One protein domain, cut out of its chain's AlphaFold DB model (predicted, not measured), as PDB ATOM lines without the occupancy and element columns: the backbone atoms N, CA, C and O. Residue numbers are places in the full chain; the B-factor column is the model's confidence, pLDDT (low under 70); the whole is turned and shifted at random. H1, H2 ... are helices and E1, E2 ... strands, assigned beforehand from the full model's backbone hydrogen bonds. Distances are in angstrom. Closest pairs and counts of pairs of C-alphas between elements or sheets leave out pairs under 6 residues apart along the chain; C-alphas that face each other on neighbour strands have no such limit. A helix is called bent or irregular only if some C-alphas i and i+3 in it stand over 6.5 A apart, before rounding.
ATOM      1  N   ARG A   3     -49.873  38.198  21.483       88.50
ATOM      2  CA  ARG A   3     -49.659  38.434  20.047       88.50
ATOM      3  C   ARG A   3     -50.224  39.790  19.640       88.50
ATOM      4  O   ARG A   3     -51.419  40.024  19.791       88.50
ATOM      5  N   ILE A   4     -49.383  40.667  19.097       86.75
ATOM      6  CA  ILE A   4     -49.778  42.003  18.621       86.75
ATOM      7  C   ILE A   4     -49.160  42.223  17.245       86.75
ATOM      8  O   ILE A   4     -47.953  42.073  17.082       86.75
ATOM      9  N   LYS A   5     -49.980  42.578  16.244       89.56
ATOM     10  CA  LYS A   5     -49.533  42.850  14.861       89.56
ATOM     11  C   LYS A   5     -48.622  41.757  14.267       89.56
ATOM     12  O   LYS A   5     -47.698  42.051  13.523       89.56
ATOM     13  N   GLY A   6     -48.873  40.493  14.612       89.94
ATOM     14  CA  GLY A   6     -48.079  39.356  14.132       89.94
ATOM     15  C   GLY A   6     -46.811  39.048  14.937       89.94
ATOM     16  O   GLY A   6     -46.217  38.008  14.691       89.94
ATOM     17  N   ILE A   7     -46.452  39.872  15.923       91.69
ATOM     18  CA  ILE A   7     -45.291  39.668  16.799       91.69
ATOM     19  C   ILE A   7     -45.728  38.921  18.061       91.69
ATOM     20  O   ILE A   7     -46.751  39.268  18.665       91.69
ATOM     21  N   PHE A   8     -44.952  37.915  18.462       92.75
ATOM     22  CA  PHE A   8     -45.153  37.162  19.697       92.75
ATOM     23  C   PHE A   8     -44.272  37.720  20.813       92.75
ATOM     24  O   PHE A   8     -43.053  37.749  20.709       92.75
ATOM     25  N   PHE A   9     -44.902  38.135  21.908       92.62
ATOM     26  CA  PHE A   9     -44.225  38.565  23.124       92.62
ATOM     27  C   PHE A   9     -44.222  37.421  24.132       92.62
ATOM     28  O   PHE A   9     -45.281  36.956  24.584       92.62
ATOM     29  N   VAL A  10     -43.019  36.981  24.486       92.50
ATOM     30  CA  VAL A  10     -42.756  35.936  25.473       92.50
ATOM     31  C   VAL A  10     -41.909  36.553  26.578       92.50
ATOM     32  O   VAL A  10     -40.885  37.170  26.308       92.50
ATOM     33  N   ALA A  11     -42.369  36.440  27.823       93.31
ATOM     34  CA  ALA A  11     -41.564  36.838  28.967       93.31
ATOM     35  C   ALA A  11     -40.501  35.763  29.209       93.31
ATOM     36  O   ALA A  11     -40.843  34.582  29.264       93.31
ATOM     37  N   ILE A  12     -39.242  36.176  29.351       92.75
ATOM     38  CA  ILE A  12     -38.138  35.264  29.653       92.75
ATOM     39  C   ILE A  12     -38.243  34.813  31.113       92.75
ATOM     40  O   ILE A  12     -38.277  35.637  32.032       92.75
ATOM     41  N   ASP A  13     -38.272  33.501  31.313       91.88
ATOM     42  CA  ASP A  13     -38.195  32.838  32.607       91.88
ATOM     43  C   ASP A  13     -36.723  32.728  33.027       91.88
ATOM     44  O   ASP A  13     -35.960  31.929  32.488       91.88
ATOM     45  N   GLN A  14     -36.312  33.544  33.998       89.06
ATOM     46  CA  GLN A  14     -34.929  33.574  34.494       89.06
ATOM     47  C   GLN A  14     -34.530  32.305  35.265       89.06
ATOM     48  O   GLN A  14     -33.351  32.131  35.560       89.06
ATOM     49  N   SER A  15     -35.480  31.425  35.605       90.38
ATOM     50  CA  SER A  15     -35.187  30.155  36.284       90.38
ATOM     51  C   SER A  15     -34.736  29.042  35.332       90.38
ATOM     52  O   SER A  15     -34.317  27.978  35.789       90.38
ATOM     53  N   LYS A  16     -34.815  29.272  34.016       92.50
ATOM     54  CA  LYS A  16     -34.474  28.300  32.972       92.50
ATOM     55  C   LYS A  16     -33.388  28.846  32.046       92.50
ATOM     56  O   LYS A  16     -33.302  30.064  31.868       92.50
ATOM     57  N   PRO A  17     -32.590  27.976  31.402       91.19
ATOM     58  CA  PRO A  17     -31.654  28.398  30.365       91.19
ATOM     59  C   PRO A  17     -32.361  29.167  29.245       91.19
ATOM     60  O   PRO A  17     -33.495  28.851  28.877       91.19
ATOM     61  N   LEU A  18     -31.702  30.190  28.693       91.75
ATOM     62  CA  LEU A  18     -32.282  31.008  27.621       91.75
ATOM     63  C   LEU A  18     -32.416  30.219  26.304       91.75
ATOM     64  O   LEU A  18     -33.378  30.418  25.566       91.75
ATOM     65  N   SER A  19     -31.500  29.272  26.063       90.06
ATOM     66  CA  SER A  19     -31.518  28.329  24.933       90.06
ATOM     67  C   SER A  19     -32.809  27.526  24.833       90.06
ATOM     68  O   SER A  19     -33.271  27.234  23.735       90.06
ATOM     69  N   ASP A  20     -33.417  27.217  25.976       92.50
ATOM     70  CA  ASP A  20     -34.552  26.297  26.062       92.50
ATOM     71  C   ASP A  20     -35.895  27.020  25.881       92.50
ATOM     72  O   ASP A  20     -36.959  26.401  25.915       92.50
ATOM     73  N   GLN A  21     -35.859  28.348  25.735       93.06
ATOM     74  CA  GLN A  21     -37.042  29.208  25.665       93.06
ATOM     75  C   GLN A  21     -37.266  29.805  24.271       93.06
ATOM     76  O   GLN A  21     -38.314  30.410  24.034       93.06
ATOM     77  N   GLY A  22     -36.286  29.648  23.375       85.69
ATOM     78  CA  GLY A  22     -36.336  30.117  21.996       85.69
ATOM     79  C   GLY A  22     -37.075  29.166  21.037       85.69
ATOM     80  O   GLY A  22     -37.721  28.210  21.468       85.69
ATOM     81  N   PRO A  23     -36.977  29.408  19.716       90.19
ATOM     82  CA  PRO A  23     -36.171  30.456  19.087       90.19
ATOM     83  C   PRO A  23     -36.739  31.861  19.336       90.19
ATOM     84  O   PRO A  23     -37.954  32.054  19.373       90.19
ATOM     85  N   PHE A  24     -35.854  32.843  19.504       94.44
ATOM     86  CA  PHE A  24     -36.209  34.261  19.586       94.44
ATOM     87  C   PHE A  24     -35.697  34.988  18.347       94.44
ATOM     88  O   PHE A  24     -34.578  34.742  17.931       94.44
ATOM     89  N   ASP A  25     -36.452  35.943  17.808       94.75
ATOM     90  CA  ASP A  25     -35.912  36.877  16.806       94.75
ATOM     91  C   ASP A  25     -35.204  38.068  17.480       94.75
ATOM     92  O   ASP A  25     -34.192  38.593  17.008       94.75
ATOM     93  N   VAL A  26     -35.760  38.513  18.613       94.62
ATOM     94  CA  VAL A  26     -35.299  39.678  19.373       94.62
ATOM     95  C   VAL A  26     -35.382  39.389  20.867       94.62
ATOM     96  O   VAL A  26     -36.424  38.968  21.368       94.62
ATOM     97  N   VAL A  27     -34.313  39.702  21.598       94.25
ATOM     98  CA  VAL A  27     -34.274  39.666  23.063       94.25
ATOM     99  C   VAL A  27     -34.181  41.093  23.587       94.25
ATOM    100  O   VAL A  27     -33.144  41.743  23.480       94.25
ATOM    101  N   MET A  28     -35.271  41.589  24.171       92.44
ATOM    102  CA  MET A  28     -35.310  42.894  24.832       92.44
ATOM    103  C   MET A  28     -35.099  42.723  26.337       92.44
ATOM    104  O   MET A  28     -35.804  41.938  26.973       92.44
ATOM    105  N   HIS A  29     -34.164  43.470  26.927       90.50
ATOM    106  CA  HIS A  29     -33.835  43.316  28.347       90.50
ATOM    107  C   HIS A  29     -33.440  44.633  29.027       90.50
ATOM    108  O   HIS A  29     -32.948  45.575  28.409       90.50
ATOM    109  N   LYS A  30     -33.659  44.688  30.344       86.94
ATOM    110  CA  LYS A  30     -33.243  45.795  31.225       86.94
ATOM    111  C   LYS A  30     -32.509  45.299  32.481       86.94
ATOM    112  O   LYS A  30     -32.189  46.077  33.375       86.94
ATOM    113  N   LEU A  31     -32.260  43.993  32.579       82.06
ATOM    114  CA  LEU A  31     -31.663  43.398  33.769       82.06
ATOM    115  C   LEU A  31     -30.184  43.779  33.874       82.06
ATOM    116  O   LEU A  31     -29.424  43.755  32.905       82.06
ATOM    117  N   LEU A  32     -29.784  44.147  35.087       74.44
ATOM    118  CA  LEU A  32     -28.423  44.537  35.423       74.44
ATOM    119  C   LEU A  32     -27.772  43.409  36.228       74.44
ATOM    120  O   LEU A  32     -28.414  42.810  37.081       74.44
ATOM    121  N   GLY A  33     -26.484  43.152  36.010       81.69
ATOM    122  CA  GLY A  33     -25.739  42.167  36.803       81.69
ATOM    123  C   GLY A  33     -24.651  41.487  35.985       81.69
ATOM    124  O   GLY A  33     -24.709  41.491  34.761       81.69
ATOM    125  N   LYS A  34     -23.619  40.940  36.633       84.56
ATOM    126  CA  LYS A  34     -22.568  40.209  35.904       84.56
ATOM    127  C   LYS A  34     -23.117  38.919  35.290       84.56
ATOM    128  O   LYS A  34     -22.860  38.678  34.120       84.56
ATOM    129  N   GLU A  35     -23.924  38.185  36.051       88.75
ATOM    130  CA  GLU A  35     -24.518  36.902  35.655       88.75
ATOM    131  C   GLU A  35     -25.433  37.040  34.437       88.75
ATOM    132  O   GLU A  35     -25.182  36.415  33.414       88.75
ATOM    133  N   TRP A  36     -26.428  37.934  34.490       89.44
ATOM    134  CA  TRP A  36     -27.337  38.152  33.358       89.44
ATOM    135  C   TRP A  36     -26.609  38.563  32.075       89.44
ATOM    136  O   TRP A  36     -26.939  38.102  30.986       89.44
ATOM    137  N   ARG A  37     -25.588  39.420  32.197       89.25
ATOM    138  CA  ARG A  37     -24.788  39.826  31.038       89.25
ATOM    139  C   ARG A  37     -24.049  38.644  30.427       89.25
ATOM    140  O   ARG A  37     -24.013  38.567  29.211       89.25
ATOM    141  N   GLN A  38     -23.502  37.747  31.249       90.62
ATOM    142  CA  GLN A  38     -22.851  36.534  30.757       90.62
ATOM    143  C   GLN A  38     -23.851  35.649  30.005       90.62
ATOM    144  O   GLN A  38     -23.582  35.273  28.875       90.62
ATOM    145  N   ILE A  39     -25.040  35.426  30.577       91.94
ATOM    146  CA  ILE A  39     -26.107  34.629  29.946       91.94
ATOM    147  C   ILE A  39     -26.479  35.184  28.562       91.94
ATOM    148  O   ILE A  39     -26.570  34.431  27.596       91.94
ATOM    149  N   ILE A  40     -26.690  36.499  28.456       92.00
ATOM    150  CA  ILE A  40     -27.049  37.144  27.185       92.00
ATOM    151  C   ILE A  40     -25.898  37.100  26.178       92.00
ATOM    152  O   ILE A  40     -26.139  36.912  24.986       92.00
ATOM    153  N   GLU A  41     -24.661  37.270  26.639       91.00
ATOM    154  CA  GLU A  41     -23.482  37.248  25.777       91.00
ATOM    155  C   GLU A  41     -23.222  35.841  25.217       91.00
ATOM    156  O   GLU A  41     -23.032  35.692  24.011       91.00
ATOM    157  N   ASP A  42     -23.315  34.809  26.058       91.88
ATOM    158  CA  ASP A  42     -23.180  33.404  25.655       91.88
ATOM    159  C   ASP A  42     -24.293  32.999  24.674       91.88
ATOM    160  O   ASP A  42     -24.051  32.326  23.664       91.88
ATOM    161  N   TYR A  43     -25.525  33.460  24.921       92.25
ATOM    162  CA  TYR A  43     -26.644  33.234  24.010       92.25
ATOM    163  C   TYR A  43     -26.419  33.910  22.652       92.25
ATOM    164  O   TYR A  43     -26.612  33.277  21.617       92.25
ATOM    165  N   ARG A  44     -25.927  35.156  22.636       91.25
ATOM    166  CA  ARG A  44     -25.600  35.892  21.403       91.25
ATOM    167  C   ARG A  44     -24.498  35.214  20.587       91.25
ATOM    168  O   ARG A  44     -24.552  35.233  19.362       91.25
ATOM    169  N   GLN A  45     -23.497  34.631  21.245       91.00
ATOM    170  CA  GLN A  45     -22.411  33.919  20.561       91.00
ATOM    171  C   GLN A  45     -22.895  32.638  19.877       91.00
ATOM    172  O   GLN A  45     -22.400  32.286  18.809       91.00
ATOM    173  N   THR A  46     -23.857  31.951  20.492       92.81
ATOM    174  CA  THR A  46     -24.432  30.706  19.964       92.81
ATOM    175  C   THR A  46     -25.583  30.939  18.983       92.81
ATOM    176  O   THR A  46     -25.862  30.053  18.181       92.81
ATOM    177  N   HIS A  47     -26.200  32.125  19.007       93.44
ATOM    178  CA  HIS A  47     -27.343  32.510  18.171       93.44
ATOM    179  C   HIS A  47     -27.133  33.911  17.552       93.44
ATOM    180  O   HIS A  47     -27.786  34.883  17.954       93.44
ATOM    181  N   PRO A  48     -26.189  34.064  16.601       92.31
ATOM    182  CA  PRO A  48     -25.845  35.359  16.005       92.31
ATOM    183  C   PRO A  48     -26.982  35.998  15.189       92.31
ATOM    184  O   PRO A  48     -26.935  37.195  14.904       92.31
ATOM    185  N   GLU A  49     -27.999  35.226  14.803       94.12
ATOM    186  CA  GLU A  49     -29.217  35.700  14.144       94.12
ATOM    187  C   GLU A  49     -30.136  36.506  15.074       94.12
ATOM    188  O   GLU A  49     -30.962  37.289  14.598       94.12
ATOM    189  N   VAL A  50     -29.987  36.351  16.394       94.50
ATOM    190  CA  VAL A  50     -30.853  36.992  17.387       94.50
ATOM    191  C   VAL A  50     -30.394  38.414  17.669       94.50
ATOM    192  O   VAL A  50     -29.259  38.673  18.074       94.50
ATOM    193  N   THR A  51     -31.316  39.368  17.553       93.88
ATOM    194  CA  THR A  51     -31.029  40.759  17.922       93.88
ATOM    195  C   THR A  51     -31.206  40.971  19.426       93.88
ATOM    196  O   THR A  51     -32.318  40.902  19.946       93.88
TER     197      THR A  51
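Overview. This is residues 3 to 51 of the 260 residues of an uncharacterized protein of Quercus lobata (UniProt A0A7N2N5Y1). One long helix, H2, and the short strand E2 stand opposite each other across a gap, joined at one end by a wide loop; the short helix H1 lies to one side, near the midsection of H2. The first printed residues, with the strand E1, reach away from these parts to one end of the long axis, and the last residues, 47 to 51, fold back from H2 toward E2. The printed part has 49 residues, with two named helices and two named strands in the order E1, H1, E2, H2; under half of the residues, 23 of them, are in named elements, and the class is mixed, helices and strands. The two strands do not pair with each other. The whole is only just compact, close to loose, with a radius of gyration of the C-alphas of 11.2 A, and elongated, with spans of 34, 20 and 18 A.

Arrangement. The printed part opens with residues 3 to 4, a stretch of strand too short to bear a name, which pairs antiparallel with residues 7 to 8 of E1, the strand of residues 7 to 9. E1 pairs with no named strand. A short link of 8 residues joins it to H1, the helix of residues 18 to 21, and these two elements are apart. A tight link of 4 residues follows, to E2, the strand of residues 26 to 28, which also pairs with no named strand. H1 and E2 are apart, and so are E1 and E2. A tight link of 5 residues joins E2 to H2, the helix of residues 34 to 46, and E2 and H2 are apart. E1 and H2 are apart too. H1 and H2 only just touch, with 3 pairs of C-alphas within 8 A, and H2 does so with residues 39 to 43 alone. The closest C-alphas of the two are those of Ser 19 and Tyr 43, 7.0 A apart, and the helices are 11.8 A apart from centre to centre. In H2 every O i to N i+4 pair is within hydrogen-bond range; H1, with 4 residues, is too short for such a pair, and its one O i to N i+3 pair is within range.

Along the chain. E1, Ile 7 to Phe 9, begins with C-alpha 7 at (-45.291, 39.668, 16.799) and runs mainly toward higher z. H1, Leu 18 to Gln 21, has C-alpha 18 at (-32.282, 31.008, 27.621) and runs mainly toward lower x. E2, Val 26 to Met 28, runs mainly toward higher z, as E1 does. E1, H1 and E2 measure 6.5, 5.5 and 6.3 A from first to last C-alpha. H2, Lys 34 to Thr 46, is the longest helix at 13 residues and 18.7 A; it runs mainly toward lower z and ends with C-alpha 46 at (-24.432, 30.706, 19.964). Neither helix is bent or irregular.

Size, cuts and confidence. The two C-alphas farthest apart are those of Lys 5 and Lys 34, at 34.3 A, while the first and last printed C-alphas, of Arg 3 and Thr 51, are 18.9 A apart. Residues 30 to 35, of which 34 to 35 belong to H2, stand free. The printed part runs from residue 3 to residue 51 without a cut, and it has no long link. The mean pLDDT of the printed part is 90.6, and no printed residue is under 70.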